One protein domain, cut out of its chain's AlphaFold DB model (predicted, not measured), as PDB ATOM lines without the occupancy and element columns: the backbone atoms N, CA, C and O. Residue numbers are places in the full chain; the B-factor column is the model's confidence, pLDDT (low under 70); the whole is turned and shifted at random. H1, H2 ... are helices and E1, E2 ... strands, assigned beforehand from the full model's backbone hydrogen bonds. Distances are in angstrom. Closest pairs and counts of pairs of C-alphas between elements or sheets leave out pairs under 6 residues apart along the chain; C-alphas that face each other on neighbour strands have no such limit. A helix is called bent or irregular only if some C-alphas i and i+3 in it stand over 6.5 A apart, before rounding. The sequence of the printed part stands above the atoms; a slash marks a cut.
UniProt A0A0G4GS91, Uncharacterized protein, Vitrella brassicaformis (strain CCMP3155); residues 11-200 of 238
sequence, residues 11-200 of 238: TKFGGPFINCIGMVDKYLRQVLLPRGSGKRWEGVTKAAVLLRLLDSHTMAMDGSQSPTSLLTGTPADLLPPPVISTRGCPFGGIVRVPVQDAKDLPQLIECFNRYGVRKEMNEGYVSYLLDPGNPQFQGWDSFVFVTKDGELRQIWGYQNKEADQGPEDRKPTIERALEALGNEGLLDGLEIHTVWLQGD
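Overview. This is residues 11 to 200 of the 238 residues of an uncharacterized protein of Vitrella brassicaformis (strain CCMP3155) (UniProt A0A0G4GS91). A strongly twisted sheet of five strands curls round the long helix H2 on one face and round the shorter H4 on the other, three layers with helices on both faces of a sheet. H1 folds back alongside H2 as a helical hairpin by the edge strand E1, while H5 meets one end of H4. The printed part has 190 residues, with five named helices and five named strands in the order H1 H2 H3 E1 H4 E2 E3 E4 H5 E5. The sheet's order is E1 E2 E3 E4 E5, mixed, and the class is mixed, helices and strands. The whole is compact, with a radius of gyration of the C-alphas of 16.1 A and spans of 42 by 40 by 27 A.

Along the chain. The strands are E1, residues 91 to 97, 17.3 A; E2, 125 to 132, 21.7 A; E3, 142 to 148, 20.1 A; E4, 151 to 162, 34.0 A; and E5, 191 to 199, 26.1 A, ending with C-alpha 199 at (248.195, 281.566, 354.203). The helices are H1, residues 11 to 32, 34.5 A, beginning with C-alpha 11 at (263.495, 275.259, 387.554); H2, 39 to 62, 34.0 A; H3, 74 to 77; H4, 105 to 116, 14.4 A; and H5, 171 to 183, 18.3 A. H1 is irregular, with C-alphas 12 and 15 9.2 A apart, and has a kink of 48 degrees near residue 18.

Arrangement. E2, E3 and E4 form a meander, each strand the antiparallel neighbour of the one before; N 128 and O 145 are 2.8 A apart, N 144 and O 156 2.8 A. E1 and E2 are parallel at 26 degrees, with N 95 and O 129 at 2.8 A; E4 and E5 are parallel at 19 degrees, with N 193 and O 155 at 2.8 A. E1, H4, E2 and E4, H5, E5 are strand-helix-strand units, parallel neighbour strands with a helix between, both crossovers right-handed. H2 and H4 lie on opposite faces; the closest C-alphas of H2 and E4 are Glu 42 and Asn 160, 5.5 A, and of H4 and E1 Val 95 and Gly 116, 5.9 A. H1 touches H2, C-alphas of Tyr 27 and Gly 43 at 4.4 A, at a shallow tilt of 20 degrees, opposite ways; H1 only grazes the sheet with residues 13 to 23. H5 only grazes the sheet with residues 171 to 178. H4 touches H5 with residues 105 to 106 alone, C-alphas of Pro 106 and Leu 181 at 6.2 A. H3 is not on the sheet and is apart from H2. Every O i to N i+4 pair is within hydrogen-bond range in H2, H4 and H5; in H1 8 of 18 are, beside 11 of 19 O i to N i+3 pairs, and H3 is too short for an O i to N i+4 pair.

Size, cuts and confidence. The two C-alphas farthest apart, Thr 11 and Asp 169, are 45.6 A apart. The printed part has no cut. The links H2 to H3 and H3 to E1 are long. Mean pLDDT of the printed part is 83.2; 24 residues are under 70, among them residues 64 to 78.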
ATOM      1  N   THR A  11     262.212 274.680 387.129       82.19
ATOM      2  CA  THR A  11     263.495 275.259 387.554       82.19
ATOM      3  C   THR A  11     264.386 275.582 386.357       82.19
ATOM      4  O   THR A  11     265.034 276.625 386.354       82.19
ATOM      5  N   LYS A  12     264.408 274.720 385.334       81.62
ATOM      6  CA  LYS A  12     265.281 274.896 384.169       81.62
ATOM      7  C   LYS A  12     264.795 275.977 383.198       81.62
ATOM      8  O   LYS A  12     265.602 276.776 382.744       81.62
ATOM      9  N   PHE A  13     263.506 275.995 382.865       81.62
ATOM     10  CA  PHE A  13     262.945 276.860 381.812       81.62
ATOM     11  C   PHE A  13     261.974 277.927 382.343       81.62
ATOM     12  O   PHE A  13     261.502 278.792 381.612       81.62
ATOM     13  N   GLY A  14     261.651 277.898 383.632       84.12
ATOM     14  CA  GLY A  14     260.726 278.844 384.243       84.12
ATOM     15  C   GLY A  14     259.250 278.507 384.012       84.12
ATOM     16  O   GLY A  14     258.835 277.916 383.013       84.12
ATOM     17  N   GLY A  15     258.413 278.943 384.955       81.94
ATOM     18  CA  GLY A  15     256.959 278.765 384.888       81.94
ATOM     19  C   GLY A  15     256.297 279.337 383.621       81.94
ATOM     20  O   GLY A  15     255.436 278.661 383.057       81.94
ATOM     21  N   PRO A  16     256.668 280.538 383.122       81.88
ATOM     22  CA  PRO A  16     256.071 281.100 381.908       81.88
ATOM     23  C   PRO A  16     256.253 280.218 380.674       81.88
ATOM     24  O   PRO A  16     255.295 280.033 379.926       81.88
ATOM     25  N   PHE A  17     257.441 279.639 380.488       85.88
ATOM     26  CA  PHE A  17     257.727 278.719 379.390       85.88
ATOM     27  C   PHE A  17     256.803 277.496 379.447       85.88
ATOM     28  O   PHE A  17     256.063 277.225 378.497       85.88
ATOM     29  N   ILE A  18     256.770 276.818 380.599       84.25
ATOM     30  CA  ILE A  18     255.981 275.593 380.798       84.25
ATOM     31  C   ILE A  18     254.483 275.862 380.635       84.25
ATOM     32  O   ILE A  18     253.783 275.108 379.965       84.25
ATOM     33  N   ASN A  19     253.983 276.979 381.165       83.25
ATOM     34  CA  ASN A  19     252.573 277.343 381.031       83.25
ATOM     35  C   ASN A  19     252.177 277.667 379.583       83.25
ATOM     36  O   ASN A  19     251.019 277.489 379.198       83.25
ATOM     37  N   CYS A  20     253.116 278.158 378.772       87.31
ATOM     38  CA  CYS A  20     252.829 278.582 377.407       87.31
ATOM     39  C   CYS A  20     252.997 277.465 376.374       87.31
ATOM     40  O   CYS A  20     252.389 277.566 375.314       87.31
ATOM     41  N   ILE A  21     253.717 276.376 376.653       86.00
ATOM     42  CA  ILE A  21     253.850 275.282 375.674       86.00
ATOM     43  C   ILE A  21     252.484 274.677 375.298       86.00
ATOM     44  O   ILE A  21     252.204 274.441 374.126       86.00
ATOM     45  N   GLY A  22     251.563 274.552 376.264       86.12
ATOM     46  CA  GLY A  22     250.191 274.087 376.020       86.12
ATOM     47  C   GLY A  22     249.339 275.056 375.188       86.12
ATOM     48  O   GLY A  22     248.332 274.663 374.597       86.12
ATOM     49  N   MET A  23     249.745 276.326 375.087       91.00
ATOM     50  CA  MET A  23     249.066 277.302 374.235       91.00
ATOM     51  C   MET A  23     249.322 277.046 372.749       91.00
ATOM     52  O   MET A  23     248.475 277.423 371.941       91.00
ATOM     53  N   VAL A  24     250.414 276.361 372.386       89.25
ATOM     54  CA  VAL A  24     250.677 275.947 370.999       89.25
ATOM     55  C   VAL A  24     249.541 275.056 370.492       89.25
ATOM     56  O   VAL A  24     248.920 275.385 369.484       89.25
ATOM     57  N   ASP A  25     249.192 273.994 371.227       87.75
ATOM     58  CA  ASP A  25     248.068 273.109 370.878       87.75
ATOM     59  C   ASP A  25     246.748 273.887 370.801       87.75
ATOM     60  O   ASP A  25     245.997 273.771 369.832       87.75
ATOM     61  N   LYS A  26     246.489 274.765 371.778       90.50
ATOM     62  CA  LYS A  26     245.279 275.599 371.786       90.50
ATOM     63  C   LYS A  26     245.164 276.488 370.544       90.50
ATOM     64  O   LYS A  26     244.064 276.644 370.012       90.50
ATOM     65  N   TYR A  27     246.264 277.090 370.100       90.81
ATOM     66  CA  TYR A  27     246.290 277.911 368.895       90.81
ATOM     67  C   TYR A  27     246.133 277.061 367.628       90.81
ATOM     68  O   TYR A  27     245.315 277.400 366.774       90.81
ATOM     69  N   LEU A  28     246.806 275.908 367.546       89.00
ATOM     70  CA  LEU A  28     246.683 274.982 366.416       89.00
ATOM     71  C   LEU A  28     245.266 274.421 366.258       89.00
ATOM     72  O   LEU A  28     244.791 274.289 365.133       89.00
ATOM     73  N   ARG A  29     244.540 274.167 367.352       89.69
ATOM     74  CA  ARG A  29     243.134 273.717 367.297       89.69
ATOM     75  C   ARG A  29     242.208 274.682 366.561       89.69
ATOM     76  O   ARG A  29     241.153 274.256 366.097       89.69
ATOM     77  N   GLN A  30     242.588 275.949 366.390       87.56
ATOM     78  CA  GLN A  30     241.814 276.889 365.577       87.56
ATOM     79  C   GLN A  30     241.787 276.500 364.090       87.56
ATOM     80  O   GLN A  30     240.896 276.945 363.371       87.56
ATOM     81  N   VAL A  31     242.668 275.600 363.631       85.06
ATOM     82  CA  VAL A  31     242.601 275.006 362.283       85.06
ATOM     83  C   VAL A  31     241.282 274.277 362.009       85.06
ATOM     84  O   VAL A  31     240.875 274.142 360.855       85.06
ATOM     85  N   LEU A  32     240.600 273.842 363.073       85.50
ATOM     86  CA  LEU A  32     239.309 273.160 363.018       85.50
ATOM     87  C   LEU A  32     238.129 274.129 362.835       85.50
ATOM     88  O   LEU A  32     237.005 273.681 362.614       85.50
ATOM     89  N   LEU A  33     238.354 275.445 362.931       83.75
ATOM     90  CA  LEU A  33     237.321 276.443 362.666       83.75
ATOM     91  C   LEU A  33     236.952 276.475 361.173       83.75
ATOM     92  O   LEU A  33     237.780 276.137 360.317       83.75
ATOM     93  N   PRO A  34     235.727 276.927 360.831       79.81
ATOM     94  CA  PRO A  34     235.310 277.068 359.442       79.81
ATOM     95  C   PRO A  34     236.300 277.900 358.617       79.81
ATOM     96  O   PRO A  34     236.844 278.905 359.091       79.81
ATOM     97  N   ARG A  35     236.512 277.485 357.362       72.06
ATOM     98  CA  ARG A  35     237.318 278.238 356.389       72.06
ATOM     99  C   ARG A  35     236.753 279.645 356.191       72.06
ATOM    100  O   ARG A  35     235.538 279.828 356.215       72.06
ATOM    101  N   GLY A  36     237.636 280.627 356.008       65.31
ATOM    102  CA  GLY A  36     237.256 282.034 355.841       65.31
ATOM    103  C   GLY A  36     236.951 282.784 357.144       65.31
ATOM    104  O   GLY A  36     236.681 283.979 357.102       65.31
ATOM    105  N   SER A  37     237.032 282.131 358.310       62.50
ATOM    106  CA  SER A  37     236.829 282.784 359.615       62.50
ATOM    107  C   SER A  37     237.954 283.747 360.019       62.50
ATOM    108  O   SER A  37     237.810 284.448 361.019       62.50
ATOM    109  N   GLY A  38     239.083 283.781 359.294       73.56
ATOM    110  CA  GLY A  38     240.299 284.544 359.628       73.56
ATOM    111  C   GLY A  38     241.039 284.002 360.861       73.56
ATOM    112  O   GLY A  38     242.253 283.818 360.835       73.56
ATOM    113  N   LYS A  39     240.287 283.629 361.902       80.75
ATOM    114  CA  LYS A  39     240.753 283.034 363.158       80.75
ATOM    115  C   LYS A  39     241.497 281.722 362.969       80.75
ATOM    116  O   LYS A  39     242.476 281.481 363.660       80.75
ATOM    117  N   ARG A  40     241.095 280.906 361.992       84.50
ATOM    118  CA  ARG A  40     241.839 279.695 361.628       84.50
ATOM    119  C   ARG A  40     243.317 279.992 361.362       84.50
ATOM    120  O   ARG A  40     244.182 279.342 361.945       84.50
ATOM    121  N   TRP A  41     243.595 280.962 360.496       85.00
ATOM    122  CA  TRP A  41     244.965 281.310 360.134       85.00
ATOM    123  C   TRP A  41     245.679 282.071 361.250       85.00
ATOM    124  O   TRP A  41     246.826 281.756 361.542       85.00
ATOM    125  N   GLU A  42     244.986 282.978 361.944       87.12
ATOM    126  CA  GLU A  42     245.523 283.658 363.131       87.12
ATOM    127  C   GLU A  42     246.011 282.670 364.204       87.12
ATOM    128  O   GLU A  42     247.055 282.879 364.815       87.12
ATOM    129  N   GLY A  43     245.284 281.572 364.434       88.88
ATOM    130  CA  GLY A  43     245.721 280.524 365.352       88.88
ATOM    131  C   GLY A  43     246.990 279.819 364.875       88.88
ATOM    132  O   GLY A  43     247.938 279.673 365.642       88.88
ATOM    133  N   VAL A  44     247.058 279.432 363.599       87.94
ATOM    134  CA  VAL A  44     248.255 278.783 363.029       87.94
ATOM    135  C   VAL A  44     249.479 279.697 363.125       87.94
ATOM    136  O   VAL A  44     250.544 279.262 363.566       87.94
ATOM    137  N   THR A  45     249.335 280.978 362.789       88.06
ATOM    138  CA  THR A  45     250.440 281.941 362.864       88.06
ATOM    139  C   THR A  45     250.854 282.230 364.303       88.06
ATOM    140  O   THR A  45     252.050 282.231 364.590       88.06
ATOM    141  N   LYS A  46     249.906 282.407 365.238       90.50
ATOM    142  CA  LYS A  46     250.210 282.569 366.673       90.50
ATOM    143  C   LYS A  46     250.952 281.352 367.228       90.50
ATOM    144  O   LYS A  46     251.898 281.527 367.992       90.50
ATOM    145  N   ALA A  47     250.581 280.136 366.816       90.62
ATOM    146  CA  ALA A  47     251.304 278.920 367.187       90.62
ATOM    147  C   ALA A  47     252.747 278.928 366.657       90.62
ATOM    148  O   ALA A  47     253.671 278.649 367.418       90.62
ATOM    149  N   ALA A  48     252.950 279.300 365.391       89.44
ATOM    150  CA  ALA A  48     254.278 279.379 364.781       89.44
ATOM    151  C   ALA A  48     255.167 280.450 365.443       89.44
ATOM    152  O   ALA A  48     256.332 280.193 365.744       89.44
ATOM    153  N   VAL A  49     254.616 281.637 365.725       90.75
ATOM    154  CA  VAL A  49     255.321 282.690 366.476       90.75
ATOM    155  C   VAL A  49     255.701 282.180 367.862       90.75
ATOM    156  O   VAL A  49     256.863 282.279 368.244       90.75
ATOM    157  N   LEU A  50     254.760 281.583 368.597       92.38
ATOM    158  CA  LEU A  50     255.024 281.070 369.938       92.38
ATOM    159  C   LEU A  50     256.108 279.985 369.940       92.38
ATOM    160  O   LEU A  50     257.011 280.051 370.767       92.38
ATOM    161  N   LEU A  51     256.068 279.036 369.001       89.75
ATOM    162  CA  LEU A  51     257.114 278.020 368.852       89.75
ATOM    163  C   LEU A  51     258.492 278.653 368.650       89.75
ATOM    164  O   LEU A  51     259.436 278.275 369.335       89.75
ATOM    165  N   ARG A  52     258.597 279.683 367.800       87.94
ATOM    166  CA  ARG A  52     259.864 280.397 367.596       87.94
ATOM    167  C   ARG A  52     260.365 281.075 368.876       87.94
ATOM    168  O   ARG A  52     261.570 281.092 369.120       87.94
ATOM    169  N   LEU A  53     259.472 281.637 369.692       89.88
ATOM    170  CA  LEU A  53     259.848 282.249 370.972       89.88
ATOM    171  C   LEU A  53     260.302 281.200 371.995       89.88
ATOM    172  O   LEU A  53     261.263 281.437 372.721       89.88
ATOM    173  N   LEU A  54     259.659 280.030 372.025       89.25
ATOM    174  CA  LEU A  54     260.048 278.914 372.892       89.25
ATOM    175  C   LEU A  54     261.392 278.298 372.461       89.25
ATOM    176  O   LEU A  54     262.235 278.033 373.318       89.25
ATOM    177  N   ASP A  55     261.644 278.156 371.158       85.94
ATOM    178  CA  ASP A  55     262.964 277.780 370.628       85.94
ATOM    179  C   ASP A  55     264.030 278.780 371.088       85.94
ATOM    180  O   ASP A  55     265.081 278.401 371.606       85.94
ATOM    181  N   SER A  56     263.735 280.078 370.951       84.56
ATOM    182  CA  SER A  56     264.648 281.154 371.342       84.56
ATOM    183  C   SER A  56     264.934 281.164 372.846       84.56
ATOM    184  O   SER A  56     266.081 281.373 373.245       84.56
ATOM    185  N   HIS A  57     263.920 280.890 373.671       88.25
ATOM    186  CA  HIS A  57     264.072 280.724 375.113       88.25
ATOM    187  C   HIS A  57     264.966 279.519 375.426       88.25
ATOM    188  O   HIS A  57     265.889 279.634 376.226       88.25
ATOM    189  N   THR A  58     264.737 278.382 374.769       85.06
ATOM    190  CA  THR A  58     265.515 277.154 374.986       85.06
ATOM    191  C   THR A  58     266.994 277.380 374.672       85.06
ATOM    192  O   THR A  58     267.846 277.047 375.490       85.06
ATOM    193  N   MET A  59     267.308 278.035 373.549       83.31
ATOM    194  CA  MET A  59     268.688 278.415 373.215       83.31
ATOM    195  C   MET A  59     269.328 279.310 374.279       83.31
ATOM    196  O   MET A  59     270.486 279.108 374.637       83.31
ATOM    197  N   ALA A  60     268.575 280.292 374.786       83.69
ATOM    198  CA  ALA A  60     269.070 281.213 375.801       83.69
ATOM    199  C   ALA A  60     269.382 280.501 377.127       83.69
ATOM    200  O   ALA A  60     270.400 280.797 377.747       83.69
ATOM    201  N   MET A  61     268.540 279.546 377.538       83.00
ATOM    202  CA  MET A  61     268.720 278.800 378.791       83.00
ATOM    203  C   MET A  61     269.781 277.697 378.683       83.00
ATOM    204  O   MET A  61     270.508 277.455 379.642       83.00
ATOM    205  N   ASP A  62     269.897 277.041 377.526       79.69
ATOM    206  CA  ASP A  62     270.886 275.981 377.295       79.69
ATOM    207  C   ASP A  62     272.258 276.524 376.841       79.69
ATOM    208  O   ASP A  62     273.224 275.767 376.738       79.69
ATOM    209  N   GLY A  63     272.366 277.828 376.551       72.12
ATOM    210  CA  GLY A  63     273.596 278.471 376.073       72.12
ATOM    211  C   GLY A  63     274.042 278.009 374.679       72.12
ATOM    212  O   GLY A  63     275.205 278.188 374.307       72.12
ATOM    213  N   SER A  64     273.144 277.391 373.907       68.06
ATOM    214  CA  SER A  64     273.460 276.846 372.589       68.06
ATOM    215  C   SER A  64     273.602 277.966 371.548       68.06
ATOM    216  O   SER A  64     272.823 278.915 371.494       68.06
ATOM    217  N   GLN A  65     274.619 277.864 370.684       61.31
ATOM    218  CA  GLN A  65     274.834 278.820 369.581       61.31
ATOM    219  C   GLN A  65     274.073 278.455 368.298       61.31
ATOM    220  O   GLN A  65     274.101 279.200 367.322       61.31
ATOM    221  N   SER A  66     273.406 277.304 368.292       56.00
ATOM    222  CA  SER A  66     272.620 276.796 367.171       56.00
ATOM    223  C   SER A  66     271.174 276.653 367.625       56.00
ATOM    224  O   SER A  66     270.975 276.288 368.787       56.00
ATOM    225  N   PRO A  67     270.170 276.914 366.766       56.25
ATOM    226  CA  PRO A  67     268.778 276.680 367.107       56.25
ATOM    227  C   PRO A  67     268.595 275.299 367.725       56.25
ATOM    228  O   PRO A  67     268.778 274.287 367.047       56.25
ATOM    229  N   THR A  68     268.198 275.254 369.000       55.50
ATOM    230  CA  THR A  68     267.595 274.064 369.612       55.50
ATOM    231  C   THR A  68     266.187 273.953 369.036       55.50
ATOM    232  O   THR A  68     265.197 274.146 369.725       55.50
ATOM    233  N   SER A  69     266.107 273.825 367.714       56.50
ATOM    234  CA  SER A  69     264.868 273.985 366.978       56.50
ATOM    235  C   SER A  69     263.970 272.821 367.369       56.50
ATOM    236  O   SER A  69     264.276 271.676 367.030       56.50
ATOM    237  N   LEU A  70     262.869 273.096 368.075       65.44
ATOM    238  CA  LEU A  70     261.815 272.112 368.342       65.44
ATOM    239  C   LEU A  70     261.282 271.514 367.026       65.44
ATOM    240  O   LEU A  70     260.699 270.433 367.020       65.44
ATOM    241  N   LEU A  71     261.505 272.211 365.908       63.62
ATOM    242  CA  LEU A  71     261.205 271.778 364.551       63.62
ATOM    243  C   LEU A  71     262.477 271.735 363.697       63.62
ATOM    244  O   LEU A  71     263.160 272.740 363.561       63.62
ATOM    245  N   THR A  72     262.783 270.613 363.050       63.31
ATOM    246  CA  THR A  72     263.927 270.497 362.122       63.31
ATOM    247  C   THR A  72     263.466 270.316 360.677       63.31
ATOM    248  O   THR A  72     262.453 269.663 360.432       63.31
ATOM    249  N   GLY A  73     264.239 270.824 359.710       66.62
ATOM    250  CA  GLY A  73     263.959 270.679 358.274       66.62
ATOM    251  C   GLY A  73     262.928 271.685 357.751       66.62
ATOM    252  O   GLY A  73     262.781 272.767 358.312       66.62
ATOM    253  N   THR A  74     262.188 271.318 356.700       65.56
ATOM    254  CA  THR A  74     261.185 272.175 356.032       65.56
ATOM    255  C   THR A  74     260.192 272.873 356.980       65.56
ATOM    256  O   THR A  74     259.887 274.038 356.746       65.56
ATOM    257  N   PRO A  75     259.708 272.255 358.079       66.12
ATOM    258  CA  PRO A  75     258.844 272.948 359.039       66.12
ATOM    259  C   PRO A  75     259.492 274.164 359.720       66.12
ATOM    260  O   PRO A  75     258.785 275.100 360.086       66.12
ATOM    261  N   ALA A  76     260.820 274.177 359.880       67.50
ATOM    262  CA  ALA A  76     261.550 275.291 360.487       67.50
ATOM    263  C   ALA A  76     261.624 276.518 359.561       67.50
ATOM    264  O   ALA A  76     261.632 277.656 360.042       67.50
ATOM    265  N   ASP A  77     261.632 276.282 358.246       67.81
ATOM    266  CA  ASP A  77     261.593 277.325 357.213       67.81
ATOM    267  C   ASP A  77     260.227 278.023 357.163       67.81
ATOM    268  O   ASP A  77     260.112 279.154 356.695       67.81
ATOM    269  N   LEU A  78     259.189 277.354 357.679       68.00
ATOM    270  CA  LEU A  78     257.818 277.858 357.725       68.00
ATOM    271  C   LEU A  78     257.523 278.689 358.981       68.00
ATOM    272  O   LEU A  78     256.452 279.282 359.107       68.00
ATOM    273  N   LEU A  79     258.462 278.739 359.924       73.69
ATOM    274  CA  LEU A  79     258.336 279.571 361.110       73.69
ATOM    275  C   LEU A  79     258.684 281.033 360.784       73.69
ATOM    276  O   LEU A  79     259.604 281.294 360.003       73.69
ATOM    277  N   PRO A  80     258.040 282.008 361.451       73.19
ATOM    278  CA  PRO A  80     258.399 283.417 361.324       73.19
ATOM    279  C   PRO A  80     259.884 283.648 361.655       73.19
ATOM    280  O   PRO A  80     260.500 282.825 362.344       73.19
ATOM    281  N   PRO A  81     260.481 284.753 361.178       72.88
ATOM    282  CA  PRO A  81     261.892 285.034 361.408       72.88
ATOM    283  C   PRO A  81     262.179 285.157 362.911       72.88
ATOM    284  O   PRO A  81     261.294 285.543 363.682       72.88
ATOM    285  N   PRO A  82     263.409 284.838 363.346       74.56
ATOM    286  CA  PRO A  82     263.802 285.056 364.725       74.56
ATOM    287  C   PRO A  82     263.764 286.552 365.052       74.56
ATOM    288  O   PRO A  82     264.213 287.391 364.274       74.56
ATOM    289  N   VAL A  83     263.242 286.857 366.235       71.69
ATOM    290  CA  VAL A  83     263.075 288.222 366.748       71.69
ATOM    291  C   VAL A  83     264.426 288.843 367.156       71.69
ATOM    292  O   VAL A  83     264.590 290.055 367.069       71.69
ATOM    293  N   ILE A  84     265.427 288.023 367.518       72.62
ATOM    294  CA  ILE A  84     266.818 288.436 367.808       72.62
ATOM    295  C   ILE A  84     267.801 287.458 367.148       72.62
ATOM    296  O   ILE A  84     267.559 286.253 367.127       72.62
ATOM    297  N   SER A  85     268.914 287.965 366.609       60.06
ATOM    298  CA  SER A  85     269.760 287.242 365.649       60.06
ATOM    299  C   SER A  85     270.922 286.408 366.210       60.06
ATOM    300  O   SER A  85     271.509 285.672 365.423       60.06
ATOM    301  N   THR A  86     271.310 286.494 367.495       61.19
ATOM    302  CA  THR A  86     272.656 285.991 367.883       61.19
ATOM    303  C   THR A  86     272.817 285.165 369.162       61.19
ATOM    304  O   THR A  86     273.839 284.489 369.254       61.19
ATOM    305  N   ARG A  87     271.902 285.163 370.149       62.59
ATOM    306  CA  ARG A  87     272.129 284.422 371.424       62.59
ATOM    307  C   ARG A  87     270.893 283.752 372.044       62.59
ATOM    308  O   ARG A  87     270.899 283.432 373.227       62.59
ATOM    309  N   GLY A  88     269.832 283.554 371.262       73.50
ATOM    310  CA  GLY A  88     268.520 283.255 371.835       73.50
ATOM    311  C   GLY A  88     267.956 284.461 372.599       73.50
ATOM    312  O   GLY A  88     268.629 285.474 372.795       73.50
ATOM    313  N   CYS A  89     266.688 284.381 372.971       84.38
ATOM    314  CA  CYS A  89     265.968 285.428 373.680       84.38
ATOM    315  C   CYS A  89     265.016 284.752 374.669       84.38
ATOM    316  O   CYS A  89     264.063 284.100 374.228       84.38
ATOM    317  N   PRO A  90     265.257 284.871 375.987       89.31
ATOM    318  CA  PRO A  90     264.323 284.409 376.997       89.31
ATOM    319  C   PRO A  90     262.894 284.878 376.705       89.31
ATOM    320  O   PRO A  90     262.636 286.037 376.386       89.31
ATOM    321  N   PHE A  91     261.953 283.950 376.807       91.06
ATOM    322  CA  PHE A  91     260.524 284.220 376.681       91.06
ATOM    323  C   PHE A  91     259.885 284.497 378.048       91.06
ATOM    324  O   PHE A  91     259.898 283.629 378.922       91.06
ATOM    325  N   GLY A  92     259.302 285.686 378.217       90.31
ATOM    326  CA  GLY A  92     258.632 286.141 379.442       90.31
ATOM    327  C   GLY A  92     257.162 285.726 379.562       90.31
ATOM    328  O   GLY A  92     256.526 285.962 380.592       90.31
ATOM    329  N   GLY A  93     256.613 285.073 378.534       92.31
ATOM    330  CA  GLY A  93     255.242 284.571 378.516       92.31
ATOM    331  C   GLY A  93     254.302 285.357 377.604       92.31
ATOM    332  O   GLY A  93     254.698 286.251 376.854       92.31
ATOM    333  N   ILE A  94     253.023 284.982 377.666       93.00
ATOM    334  CA  ILE A  94     251.952 285.641 376.915       93.00
ATOM    335  C   ILE A  94     251.324 286.727 377.787       93.00
ATOM    336  O   ILE A  94     250.777 286.433 378.850       93.00
ATOM    337  N   VAL A  95     251.343 287.965 377.303       92.06
ATOM    338  CA  VAL A  95     250.667 289.105 377.921       92.06
ATOM    339  C   VAL A  95     249.352 289.330 377.185       92.06
ATOM    340  O   VAL A  95     249.326 289.621 375.991       92.06
ATOM    341  N   ARG A  96     248.236 289.168 377.895       90.38
ATOM    342  CA  ARG A  96     246.902 289.436 377.350       90.38
ATOM    343  C   ARG A  96     246.423 290.770 377.873       90.38
ATOM    344  O   ARG A  96     246.270 290.919 379.082       90.38
ATOM    345  N   VAL A  97     246.178 291.705 376.967       86.12
ATOM    346  CA  VAL A  97     245.688 293.035 377.326       86.12
ATOM    347  C   VAL A  97     244.189 293.081 377.045       86.12
ATOM    348  O   VAL A  97     243.788 292.878 375.894       86.12
ATOM    349  N   PRO A  98     243.338 293.272 378.068       83.19
ATOM    350  CA  PRO A  98     241.900 293.389 377.868       83.19
ATOM    351  C   PRO A  98     241.542 294.535 376.913       83.19
ATOM    352  O   PRO A  98     242.206 295.567 376.884       83.19
ATOM    353  N   VAL A  99     240.461 294.366 376.144       81.62
ATOM    354  CA  VAL A  99     240.013 295.337 375.120       81.62
ATOM    355  C   VAL A  99     239.817 296.736 375.702       81.62
ATOM    356  O   VAL A  99     240.090 297.733 375.039       81.62
ATOM    357  N   GLN A 100     239.309 296.813 376.929       84.62
ATOM    358  CA  GLN A 100     239.017 298.076 377.594       84.62
ATOM    359  C   GLN A 100     240.271 298.848 378.027       84.62
ATOM    360  O   GLN A 100     240.176 300.061 378.212       84.62
ATOM    361  N   ASP A 101     241.413 298.167 378.154       85.12
ATOM    362  CA  ASP A 101     242.634 298.732 378.732       85.12
ATOM    363  C   ASP A 101     243.563 299.327 377.663       85.12
ATOM    364  O   ASP A 101     244.323 300.244 377.957       85.12
ATOM    365  N   ALA A 102     243.472 298.864 376.412       89.56
ATOM    366  CA  ALA A 102     244.239 299.418 375.300       89.56
ATOM    367  C   ALA A 102     243.398 299.521 374.024       89.56
ATOM    368  O   ALA A 102     242.921 298.516 373.490       89.56
ATOM    369  N   LYS A 103     243.254 300.744 373.505       89.31
ATOM    370  CA  LYS A 103     242.531 301.039 372.254       89.31
ATOM    371  C   LYS A 103     243.460 301.299 371.073       89.31
ATOM    372  O   LYS A 103     243.055 301.116 369.925       89.31
ATOM    373  N   ASP A 104     244.684 301.717 371.362       91.44
ATOM    374  CA  ASP A 104     245.714 302.077 370.399       91.44
ATOM    375  C   ASP A 104     247.100 301.636 370.887       91.44
ATOM    376  O   ASP A 104     247.290 301.240 372.041       91.44
ATOM    377  N   LEU A 105     248.062 301.625 369.968       91.44
ATOM    378  CA  LEU A 105     249.410 301.144 370.222       91.44
ATOM    379  C   LEU A 105     250.126 301.885 371.371       91.44
ATOM    380  O   LEU A 105     250.747 301.188 372.174       91.44
ATOM    381  N   PRO A 106     250.012 303.221 371.538       92.38
ATOM    382  CA  PRO A 106     250.521 303.894 372.732       92.38
ATOM    383  C   PRO A 106     249.959 303.336 374.047       92.38
ATOM    384  O   PRO A 106     250.732 302.961 374.930       92.38
ATOM    385  N   GLN A 107     248.634 303.173 374.161       92.44
ATOM    386  CA  GLN A 107     248.015 302.593 375.362       92.44
ATOM    387  C   GLN A 107     248.427 301.135 375.580       92.44
ATOM    388  O   GLN A 107     248.583 300.695 376.720       92.44
ATOM    389  N   LEU A 108     248.631 300.369 374.503       93.44
ATOM    390  CA  LEU A 108     249.128 298.997 374.600       93.44
ATOM    391  C   LEU A 108     250.547 298.955 375.180       93.44
ATOM    392  O   LEU A 108     250.825 298.123 376.044       93.44
ATOM    393  N   ILE A 109     251.422 299.863 374.737       93.38
ATOM    394  CA  ILE A 109     252.780 300.019 375.274       93.38
ATOM    395  C   ILE A 109     252.730 300.444 376.742       93.38
ATOM    396  O   ILE A 109     253.424 299.849 377.566       93.38
ATOM    397  N   GLU A 110     251.881 301.408 377.096       92.00
ATOM    398  CA  GLU A 110     251.697 301.843 378.484       92.00
ATOM    399  C   GLU A 110     251.248 300.680 379.384       92.00
ATOM    400  O   GLU A 110     251.850 300.430 380.433       92.00
ATOM    401  N   CYS A 111     250.235 299.920 378.955       91.81
ATOM    402  CA  CYS A 111     249.740 298.751 379.682       91.81
ATOM    403  C   CYS A 111     250.817 297.677 379.839       91.81
ATOM    404  O   CYS A 111     250.980 297.110 380.924       91.81
ATOM    405  N   PHE A 112     251.573 297.405 378.775       92.69
ATOM    406  CA  PHE A 112     252.674 296.453 378.815       92.69
ATOM    407  C   PHE A 112     253.773 296.895 379.788       92.69
ATOM    408  O   PHE A 112     254.180 296.109 380.640       92.69
ATOM    409  N   ASN A 113     254.208 298.153 379.724       90.69
ATOM    410  CA  ASN A 113     255.239 298.679 380.619       90.69
ATOM    411  C   ASN A 113     254.788 298.656 382.086       90.69
ATOM    412  O   ASN A 113     255.603 298.446 382.983       90.69
ATOM    413  N   ARG A 114     253.487 298.842 382.342       88.38
ATOM    414  CA  ARG A 114     252.929 298.835 383.697       88.38
ATOM    415  C   ARG A 114     252.760 297.428 384.278       88.38
ATOM    416  O   ARG A 114     253.030 297.241 385.463       88.38
ATOM    417  N   TYR A 115     252.295 296.464 383.481       85.25
ATOM    418  CA  TYR A 115     251.840 295.158 383.991       85.25
ATOM    419  C   TYR A 115     252.482 293.938 383.324       85.25
ATOM    420  O   TYR A 115     252.432 292.843 383.880       85.25
ATOM    421  N   GLY A 116     253.030 294.097 382.121       80.94
ATOM    422  CA  GLY A 116     253.559 293.004 381.308       80.94
ATOM    423  C   GLY A 116     255.029 292.685 381.571       80.94
ATOM    424  O   GLY A 116     255.412 291.518 381.496       80.94
ATOM    425  N   VAL A 117     255.847 293.694 381.891       83.00
ATOM    426  CA  VAL A 117     257.290 293.512 382.118       83.00
ATOM    427  C   VAL A 117     257.538 292.742 383.418       83.00
ATOM    428  O   VAL A 117     257.184 293.189 384.512       83.00
ATOM    429  N   ARG A 118     258.185 291.580 383.297       79.44
ATOM    430  CA  ARG A 118     258.578 290.742 384.433       79.44
ATOM    431  C   ARG A 118     259.887 291.225 385.029       79.44
ATOM    432  O   ARG A 118     260.946 291.018 384.441       79.44
ATOM    433  N   LYS A 119     259.810 291.817 386.223       75.94
ATOM    434  CA  LYS A 119     260.966 292.411 386.910       75.94
ATOM    435  C   LYS A 119     262.088 291.408 387.178       75.94
ATOM    436  O   LYS A 119     263.256 291.771 387.188       75.94
ATOM    437  N   GLU A 120     261.726 290.148 387.377       77.69
ATOM    438  CA  GLU A 120     262.642 289.037 387.606       77.69
ATOM    439  C   GLU A 120     263.432 288.603 386.358       77.69
ATOM    440  O   GLU A 120     264.374 287.829 386.483       77.69
ATOM    441  N   MET A 121     263.078 289.101 385.167       77.50
ATOM    442  CA  MET A 121     263.774 288.820 383.904       77.50
ATOM    443  C   MET A 121     264.423 290.085 383.311       77.50
ATOM    444  O   MET A 121     264.686 290.152 382.118       77.50
ATOM    445  N   ASN A 122     264.675 291.110 384.125       70.94
ATOM    446  CA  ASN A 122     265.111 292.433 383.667       70.94
ATOM    447  C   ASN A 122     266.571 292.532 383.201       70.94
ATOM    448  O   ASN A 122     267.028 293.646 382.991       70.94
ATOM    449  N   GLU A 123     267.318 291.441 383.054       81.44
ATOM    450  CA  GLU A 123     268.690 291.492 382.536       81.44
ATOM    451  C   GLU A 123     268.742 290.975 381.097       81.44
ATOM    452  O   GLU A 123     268.286 289.871 380.794       81.44
ATOM    453  N   GLY A 124     269.326 291.767 380.197       86.81
ATOM    454  CA  GLY A 124     269.439 291.415 378.790       86.81
ATOM    455  C   GLY A 124     268.108 291.505 378.044       86.81
ATOM    456  O   GLY A 124     267.219 292.280 378.396       86.81
ATOM    457  N   TYR A 125     268.002 290.758 376.945       90.31
ATOM    458  CA  TYR A 125     266.811 290.778 376.102       90.31
ATOM    459  C   TYR A 125     265.754 289.788 376.590       90.31
ATOM    460  O   TYR A 125     266.090 288.652 376.902       90.31
ATOM    461  N   VAL A 126     264.479 290.180 376.576       91.62
ATOM    462  CA  VAL A 126     263.342 289.287 376.857       91.62
ATOM    463  C   VAL A 126     262.225 289.548 375.866       91.62
ATOM    464  O   VAL A 126     261.891 290.696 375.587       91.62
ATOM    465  N   SER A 127     261.634 288.480 375.345       93.25
ATOM    466  CA  SER A 127     260.516 288.534 374.407       93.25
ATOM    467  C   SER A 127     259.194 288.159 375.071       93.25
ATOM    468  O   SER A 127     259.130 287.275 375.924       93.25
ATOM    469  N   TYR A 128     258.119 288.810 374.644       94.38
ATOM    470  CA  TYR A 128     256.763 288.606 375.138       94.38
ATOM    471  C   TYR A 128     255.812 288.504 373.955       94.38
ATOM    472  O   TYR A 128     255.872 289.327 373.044       94.38
ATOM    473  N   LEU A 129     254.908 287.527 373.978       94.50
ATOM    474  CA  LEU A 129     253.832 287.439 372.993       94.50
ATOM    475  C   LEU A 129     252.640 288.231 373.524       94.50
ATOM    476  O   LEU A 129     252.112 287.916 374.587       94.50
ATOM    477  N   LEU A 130     252.219 289.254 372.795       93.69
ATOM    478  CA  LEU A 130     251.111 290.116 373.169       93.69
ATOM    479  C   LEU A 130     249.877 289.787 372.333       93.69
ATOM    480  O   LEU A 130     249.915 289.787 371.098       93.69
ATOM    481  N   ASP A 131     248.774 289.547 373.037       88.62
ATOM    482  CA  ASP A 131     247.447 289.378 372.452       88.62
ATOM    483  C   ASP A 131     246.586 290.589 372.847       88.62
ATOM    484  O   ASP A 131     246.109 290.651 373.992       88.62
ATOM    485  N   PRO A 132     246.436 291.594 371.962       82.12
ATOM    486  CA  PRO A 132     245.509 292.683 372.203       82.12
ATOM    487  C   PRO A 132     244.109 292.076 372.108       82.12
ATOM    488  O   PRO A 132     243.722 291.564 371.064       82.12
ATOM    489  N   GLY A 133     243.320 292.102 373.183       79.25
ATOM    490  CA  GLY A 133     242.004 291.450 373.200       79.25
ATOM    491  C   GLY A 133     241.048 291.919 372.089       79.25
ATOM    492  O   GLY A 133     240.018 291.287 371.856       79.25
ATOM    493  N   ASN A 134     241.374 293.026 371.410       82.62
ATOM    494  CA  ASN A 134     240.679 293.528 370.236       82.62
ATOM    495  C   ASN A 134     241.134 292.781 368.958       82.62
ATOM    496  O   ASN A 134     242.273 292.948 368.526       82.62
ATOM    497  N   PRO A 135     240.239 292.043 368.279       74.31
ATOM    498  CA  PRO A 135     240.576 291.242 367.102       74.31
ATOM    499  C   PRO A 135     240.915 292.045 365.833       74.31
ATOM    500  O   PRO A 135     241.220 291.432 364.819       74.31
ATOM    501  N   GLN A 136     240.805 293.378 365.835       74.31
ATOM    502  CA  GLN A 136     241.234 294.240 364.723       74.31
ATOM    503  C   GLN A 136     242.046 295.431 365.236       74.31
ATOM    504  O   GLN A 136     241.796 296.584 364.871       74.31
ATOM    505  N   PHE A 137     242.997 295.167 366.125       87.12
ATOM    506  CA  PHE A 137     243.757 296.202 366.807       87.12
ATOM    507  C   PHE A 137     244.672 296.974 365.843       87.12
ATOM    508  O   PHE A 137     245.771 296.540 365.510       87.12
ATOM    509  N   GLN A 138     244.191 298.120 365.352       88.31
ATOM    510  CA  GLN A 138     244.899 299.008 364.417       88.31
ATOM    511  C   GLN A 138     245.505 298.298 363.188       88.31
ATOM    512  O   GLN A 138     246.487 298.750 362.607       88.31
ATOM    513  N   GLY A 139     244.871 297.207 362.746       86.38
ATOM    514  CA  GLY A 139     245.309 296.410 361.597       86.38
ATOM    515  C   GLY A 139     246.266 295.261 361.926       86.38
ATOM    516  O   GLY A 139     246.537 294.465 361.032       86.38
ATOM    517  N   TRP A 140     246.722 295.133 363.172       90.06
ATOM    518  CA  TRP A 140     247.484 293.981 363.653       90.06
ATOM    519  C   TRP A 140     246.589 292.955 364.357       90.06
ATOM    520  O   TRP A 140     245.563 293.304 364.945       90.06
ATOM    521  N   ASP A 141     247.020 291.694 364.332       88.19
ATOM    522  CA  ASP A 141     246.341 290.563 364.982       88.19
ATOM    523  C   ASP A 141     247.072 290.085 366.250       88.19
ATOM    524  O   ASP A 141     246.484 289.452 367.129       88.19
ATOM    525  N   SER A 142     248.377 290.353 366.343       91.06
ATOM    526  CA  SER A 142     249.214 290.028 367.502       91.06
ATOM    527  C   SER A 142     250.528 290.796 367.462       91.06
ATOM    528  O   SER A 142     250.958 291.232 366.393       91.06
ATOM    529  N   PHE A 143     251.214 290.883 368.600       94.00
ATOM    530  CA  PHE A 143     252.534 291.501 368.676       94.00
ATOM    531  C   PHE A 143     253.538 290.598 369.383       94.00
ATOM    532  O   PHE A 143     253.168 289.811 370.249       94.00
ATOM    533  N   VAL A 144     254.819 290.758 369.071       95.25
ATOM    534  CA  VAL A 144     255.903 290.365 369.973       95.25
ATOM    535  C   VAL A 144     256.604 291.623 370.446       95.25
ATOM    536  O   VAL A 144     257.064 292.420 369.633       95.25
ATOM    537  N   PHE A 145     256.667 291.814 371.757       95.19
ATOM    538  CA  PHE A 145     257.428 292.901 372.361       95.19
ATOM    539  C   PHE A 145     258.743 292.354 372.888       95.19
ATOM    540  O   PHE A 145     258.785 291.263 373.457       95.19
ATOM    541  N   VAL A 146     259.812 293.116 372.698       93.56
ATOM    542  CA  VAL A 146     261.149 292.773 373.165       93.56
ATOM    543  C   VAL A 146     261.645 293.874 374.071       93.56
ATOM    544  O   VAL A 146     261.819 295.016 373.636       93.56
ATOM    545  N   THR A 147     261.914 293.526 375.319       93.31
ATOM    546  CA  THR A 147     262.597 294.413 376.254       93.31
ATOM    547  C   THR A 147     264.090 294.149 376.228       93.31
ATOM    548  O   THR A 147     264.507 293.015 376.008       93.31
ATOM    549  N   LYS A 148     264.890 295.176 376.497       91.56
ATOM    550  CA  LYS A 148     266.290 295.053 376.886       91.56
ATOM    551  C   LYS A 148     266.465 295.749 378.222       91.56
ATOM    552  O   LYS A 148     266.139 296.928 378.331       91.56
ATOM    553  N   ASP A 149     266.974 295.022 379.200       89.81
ATOM    554  CA  ASP A 149     267.215 295.535 380.545       89.81
ATOM    555  C   ASP A 149     265.937 296.124 381.195       89.81
ATOM    556  O   ASP A 149     265.954 297.166 381.845       89.81
ATOM    557  N   GLY A 150     264.784 295.489 380.936       88.81
ATOM    558  CA  GLY A 150     263.458 295.931 381.395       88.81
ATOM    559  C   GLY A 150     262.795 297.041 380.565       88.81
ATOM    560  O   GLY A 150     261.610 297.306 380.749       88.81
ATOM    561  N   GLU A 151     263.502 297.655 379.614       91.12
ATOM    562  CA  GLU A 151     262.959 298.713 378.752       91.12
ATOM    563  C   GLU A 151     262.526 298.160 377.394       91.12
ATOM    564  O   GLU A 151     263.266 297.406 376.763       91.12
ATOM    565  N   LEU A 152     261.346 298.543 376.902       92.56
ATOM    566  CA  LEU A 152     260.878 298.139 375.574       92.56
ATOM    567  C   LEU A 152     261.809 298.692 374.481       92.56
ATOM    568  O   LEU A 152     262.021 299.898 374.390       92.56
ATOM    569  N   ARG A 153     262.359 297.806 373.645       92.44
ATOM    570  CA  ARG A 153     263.286 298.158 372.553       92.44
ATOM    571  C   ARG A 153     262.796 297.763 371.182       92.44
ATOM    572  O   ARG A 153     263.157 298.432 370.220       92.44
ATOM    573  N   GLN A 154     262.019 296.687 371.074       93.62
ATOM    574  CA  GLN A 154     261.494 296.262 369.783       93.62
ATOM    575  C   GLN A 154     260.028 295.859 369.865       93.62
ATOM    576  O   GLN A 154     259.594 295.226 370.827       93.62
ATOM    577  N   ILE A 155     259.287 296.180 368.811       93.06
ATOM    578  CA  ILE A 155     257.922 295.718 368.581       93.06
ATOM    579  C   ILE A 155     257.879 295.016 367.234       93.06
ATOM    580  O   ILE A 155     258.252 295.579 366.211       93.06
ATOM    581  N   TRP A 156     257.356 293.802 367.225       94.00
ATOM    582  CA  TRP A 156     257.061 293.042 366.022       94.00
ATOM    583  C   TRP A 156     255.548 292.907 365.908       94.00
ATOM    584  O   TRP A 156     254.940 292.091 366.594       94.00
ATOM    585  N   GLY A 157     254.929 293.745 365.082       92.06
ATOM    586  CA  GLY A 157     253.496 293.705 364.812       92.06
ATOM    587  C   GLY A 157     253.188 292.728 363.688       92.06
ATOM    588  O   GLY A 157     253.626 292.926 362.554       92.06
ATOM    589  N   TYR A 158     252.412 291.693 363.992       89.50
ATOM    590  CA  TYR A 158     252.012 290.666 363.037       89.50
ATOM    591  C   TYR A 158     250.598 290.926 362.537       89.50
ATOM    592  O   TYR A 158     249.673 291.129 363.327       89.50
ATOM    593  N   GLN A 159     250.432 290.854 361.223       87.94
ATOM    594  CA  GLN A 159     249.130 290.697 360.592       87.94
ATOM    595  C   GLN A 159     249.090 289.361 359.848       87.94
ATOM    596  O   GLN A 159     249.970 289.034 359.047       87.94
ATOM    597  N   ASN A 160     248.016 288.624 360.093       85.31
ATOM    598  CA  ASN A 160     247.791 287.250 359.705       85.31
ATOM    599  C   ASN A 160     246.560 287.206 358.799       85.31
ATOM    600  O   ASN A 160     245.448 287.510 359.228       85.31
ATOM    601  N   LYS A 161     246.725 286.808 357.536       78.94
ATOM    602  CA  LYS A 161     245.590 286.668 356.614       78.94
ATOM    603  C   LYS A 161     245.604 285.355 355.845       78.94
ATOM    604  O   LYS A 161     246.610 284.982 355.256       78.94
ATOM    605  N   GLU A 162     244.438 284.720 355.786       77.12
ATOM    606  CA  GLU A 162     244.110 283.681 354.805       77.12
ATOM    607  C   GLU A 162     243.591 284.389 353.544       77.12
ATOM    608  O   GLU A 162     242.391 284.617 353.391       77.12
ATOM    609  N   ALA A 163     244.503 284.868 352.700       71.44
ATOM    610  CA  ALA A 163     244.175 285.659 351.519       71.44
ATOM    611  C   ALA A 163     245.210 285.429 350.419       71.44
ATOM    612  O   ALA A 163     246.340 285.045 350.691       71.44
ATOM    613  N   ASP A 164     244.830 285.684 349.173       69.62
ATOM    614  CA  ASP A 164     245.699 285.668 347.995       69.62
ATOM    615  C   ASP A 164     246.354 287.037 347.762       69.62
ATOM    616  O   ASP A 164     247.429 287.134 347.168       69.62
ATOM    617  N   GLN A 165     245.732 288.096 348.279       67.62
ATOM    618  CA  GLN A 165     246.239 289.458 348.206       67.62
ATOM    619  C   GLN A 165     247.031 289.858 349.451       67.62
ATOM    620  O   GLN A 165     246.706 289.498 350.584       67.62
ATOM    621  N   GLY A 166     248.062 290.669 349.210       67.88
ATOM    622  CA  GLY A 166     248.875 291.277 350.253       67.88
ATOM    623  C   GLY A 166     248.096 292.270 351.133       67.88
ATOM    624  O   GLY A 166     246.925 292.570 350.901       67.88
ATOM    625  N   PRO A 167     248.751 292.844 352.148       73.62
ATOM    626  CA  PRO A 167     248.122 293.595 353.242       73.62
ATOM    627  C   PRO A 167     247.713 295.037 352.880       73.62
ATOM    628  O   PRO A 167     247.612 295.889 353.764       73.62
ATOM    629  N   GLU A 168     247.528 295.353 351.596       82.50
ATOM    630  CA  GLU A 168     247.359 296.731 351.103       82.50
ATOM    631  C   GLU A 168     246.186 297.473 351.760       82.50
ATOM    632  O   GLU A 168     246.268 298.671 352.008       82.50
ATOM    633  N   ASP A 169     245.120 296.758 352.114       80.31
ATOM    634  CA  ASP A 169     243.934 297.307 352.774       80.31
ATOM    635  C   ASP A 169     244.182 297.751 354.226       80.31
ATOM    636  O   ASP A 169     243.480 298.619 354.747       80.31
ATOM    637  N   ARG A 170     245.177 297.167 354.900       83.00
ATOM    638  CA  ARG A 170     245.488 297.454 356.308       83.00
ATOM    639  C   ARG A 170     246.672 298.392 356.487       83.00
ATOM    640  O   ARG A 170     246.716 299.085 357.506       83.00
ATOM    641  N   LYS A 171     247.568 298.492 355.496       84.81
ATOM    642  CA  LYS A 171     248.731 299.400 355.533       84.81
ATOM    643  C   LYS A 171     248.385 300.824 355.979       84.81
ATOM    644  O   LYS A 171     249.028 301.276 356.920       84.81
ATOM    645  N   PRO A 172     247.337 301.497 355.456       89.25
ATOM    646  CA  PRO A 172     247.039 302.868 355.874       89.25
ATOM    647  C   PRO A 172     246.610 302.987 357.341       89.25
ATOM    648  O   PRO A 172     246.680 304.061 357.931       89.25
ATOM    649  N   THR A 173     246.086 301.915 357.942       89.25
ATOM    650  CA  THR A 173     245.707 301.911 359.367       89.25
ATOM    651  C   THR A 173     246.937 301.737 360.247       89.25
ATOM    652  O   THR A 173     247.095 302.475 361.214       89.25
ATOM    653  N   ILE A 174     247.832 300.830 359.855       88.38
ATOM    654  CA  ILE A 174     249.109 300.602 360.534       88.38
ATOM    655  C   ILE A 174     250.002 301.844 360.445       88.38
ATOM    656  O   ILE A 174     250.534 302.284 361.456       88.38
ATOM    657  N   GLU A 175     250.117 302.463 359.270       91.06
ATOM    658  CA  GLU A 175     250.907 303.688 359.076       91.06
ATOM    659  C   GLU A 175     250.421 304.831 359.978       91.06
ATOM    660  O   GLU A 175     251.239 305.474 360.631       91.06
ATOM    661  N   ARG A 176     249.099 305.018 360.112       90.69
ATOM    662  CA  ARG A 176     248.520 306.003 361.044       90.69
ATOM    663  C   ARG A 176     248.832 305.697 362.509       90.69
ATOM    664  O   ARG A 176     249.060 306.616 363.287       90.69
ATOM    665  N   ALA A 177     248.839 304.424 362.899       89.94
ATOM    666  CA  ALA A 177     249.196 304.034 364.262       89.94
ATOM    667  C   ALA A 177     250.683 304.289 364.566       89.94
ATOM    668  O   ALA A 177     251.021 304.736 365.659       89.94
ATOM    669  N   LEU A 178     251.566 304.058 363.590       90.62
ATOM    670  CA  LEU A 178     252.994 304.367 363.710       90.62
ATOM    671  C   LEU A 178     253.254 305.879 363.754       90.62
ATOM    672  O   LEU A 178     254.107 306.332 364.514       90.62
ATOM    673  N   GLU A 179     252.507 306.667 362.978       89.31
ATOM    674  CA  GLU A 179     252.565 308.130 363.032       89.31
ATOM    675  C   GLU A 179     252.135 308.660 364.407       89.31
ATOM    676  O   GLU A 179     252.813 309.518 364.969       89.31
ATOM    677  N   ALA A 180     251.068 308.103 364.993       87.94
ATOM    678  CA  ALA A 180     250.623 308.463 366.339       87.94
ATOM    679  C   ALA A 180     251.715 308.222 367.398       87.94
ATOM    680  O   ALA A 180     251.981 309.112 368.201       87.94
ATOM    681  N   LEU A 181     252.416 307.082 367.347       88.00
ATOM    682  CA  LEU A 181     253.566 306.827 368.226       88.00
ATOM    683  C   LEU A 181     254.686 307.859 368.060       88.00
ATOM    684  O   LEU A 181     255.292 308.277 369.045       88.00
ATOM    685  N   GLY A 182     254.974 308.252 366.817       86.19
ATOM    686  CA  GLY A 182     255.980 309.272 366.524       86.19
ATOM    687  C   GLY A 182     255.614 310.628 367.117       86.19
ATOM    688  O   GLY A 182     256.458 311.278 367.724       86.19
ATOM    689  N   ASN A 183     254.343 311.015 367.011       85.62
ATOM    690  CA  ASN A 183     253.836 312.269 367.569       85.62
ATOM    691  C   ASN A 183     253.877 312.301 369.104       85.62
ATOM    692  O   ASN A 183     254.003 313.376 369.687       85.62
ATOM    693  N   GLU A 184     253.807 311.140 369.757       84.62
ATOM    694  CA  GLU A 184     253.954 311.008 371.211       84.62
ATOM    695  C   GLU A 184     255.417 310.902 371.677       84.62
ATOM    696  O   GLU A 184     255.679 310.815 372.875       84.62
ATOM    697  N   GLY A 185     256.387 310.911 370.755       83.69
ATOM    698  CA  GLY A 185     257.808 310.772 371.089       83.69
ATOM    699  C   GLY A 185     258.201 309.366 371.556       83.69
ATOM    700  O   GLY A 185     259.263 309.186 372.144       83.69
ATOM    701  N   LEU A 186     257.370 308.352 371.293       83.81
ATOM    702  CA  LEU A 186     257.590 306.969 371.741       83.81
ATOM    703  C   LEU A 186     258.466 306.142 370.784       83.81
ATOM    704  O   LEU A 186     258.730 304.972 371.052       83.81
ATOM    705  N   LEU A 187     258.906 306.719 369.660       84.50
ATOM    706  CA  LEU A 187     259.774 306.040 368.689       84.50
ATOM    707  C   LEU A 187     261.267 306.120 369.036       84.50
ATOM    708  O   LEU A 187     262.066 305.380 368.459       84.50
ATOM    709  N   ASP A 188     261.661 306.996 369.960       84.62
ATOM    710  CA  ASP A 188     263.070 307.217 370.276       84.62
ATOM    711  C   ASP A 188     263.696 305.966 370.909       84.62
ATOM    712  O   ASP A 188     263.398 305.573 372.034       84.62
ATOM    713  N   GLY A 189     264.584 305.312 370.153       81.69
ATOM    714  CA  GLY A 189     265.234 304.067 370.572       81.69
ATOM    715  C   GLY A 189     264.342 302.819 370.514       81.69
ATOM    716  O   GLY A 189     264.758 301.776 371.023       81.69
ATOM    717  N   LEU A 190     263.158 302.916 369.897       89.00
ATOM    718  CA  LEU A 190     262.214 301.818 369.691       89.00
ATOM    719  C   LEU A 190     262.232 301.353 368.227       89.00
ATOM    720  O   LEU A 190     261.882 302.096 367.309       89.00
ATOM    721  N   GLU A 191     262.602 300.097 367.990       90.75
ATOM    722  CA  GLU A 191     262.568 299.482 366.661       90.75
ATOM    723  C   GLU A 191     261.214 298.811 366.414       90.75
ATOM    724  O   GLU A 191     260.781 297.955 367.183       90.75
ATOM    725  N   ILE A 192     260.534 299.164 365.321       90.25
ATOM    726  CA  ILE A 192     259.238 298.567 364.983       90.25
ATOM    727  C   ILE A 192     259.328 297.814 363.658       90.25
ATOM    728  O   ILE A 192     259.694 298.364 362.618       90.25
ATOM    729  N   HIS A 193     258.944 296.545 363.704       89.56
ATOM    730  CA  HIS A 193     258.876 295.627 362.581       89.56
ATOM    731  C   HIS A 193     257.416 295.275 362.307       89.56
ATOM    732  O   HIS A 193     256.711 294.795 363.191       89.56
ATOM    733  N   THR A 194     256.970 295.452 361.065       88.62
ATOM    734  CA  THR A 194     255.662 294.951 360.623       88.62
ATOM    735  C   THR A 194     255.868 293.686 359.809       88.62
ATOM    736  O   THR A 194     256.542 293.714 358.777       88.62
ATOM    737  N   VAL A 195     255.282 292.585 360.275       87.56
ATOM    738  CA  VAL A 195     255.381 291.263 359.656       87.56
ATOM    739  C   VAL A 195     254.030 290.853 359.095       87.56
ATOM    740  O   VAL A 195     252.998 290.937 359.761       87.56
ATOM    741  N   TRP A 196     254.056 290.366 357.862       85.81
ATOM    742  CA  TRP A 196     252.883 289.880 357.149       85.81
ATOM    743  C   TRP A 196     252.984 288.368 357.011       85.81
ATOM    744  O   TRP A 196     253.930 287.884 356.395       85.81
ATOM    745  N   LEU A 197     252.023 287.637 357.572       83.88
ATOM    746  CA  LEU A 197     251.940 286.184 357.459       83.88
ATOM    747  C   LEU A 197     250.694 285.819 356.655       83.88
ATOM    748  O   LEU A 197     249.558 285.995 357.105       83.88
ATOM    749  N   GLN A 198     250.921 285.323 355.447       78.19
ATOM    750  CA  GLN A 198     249.880 284.992 354.484       78.19
ATOM    751  C   GLN A 198     249.752 283.475 354.362       78.19
ATOM    752  O   GLN A 198     250.762 282.800 354.190       78.19
ATOM    753  N   GLY A 199     248.529 282.963 354.470       71.44
ATOM    754  CA  GLY A 199     248.195 281.566 354.203       71.44
ATOM    755  C   GLY A 199     247.508 281.419 352.854       71.44
ATOM    756  O   GLY A 199     246.934 282.388 352.350       71.44
ATOM    757  N   ASP A 200     247.541 280.214 352.286       65.44
ATOM    758  CA  ASP A 200     246.880 279.929 351.013       65.44
ATOM    759  C   ASP A 200     245.378 280.234 351.118       65.44
ATOM    760  O   ASP A 200     244.654 279.657 351.936       65.44
TER     761      ASP A 200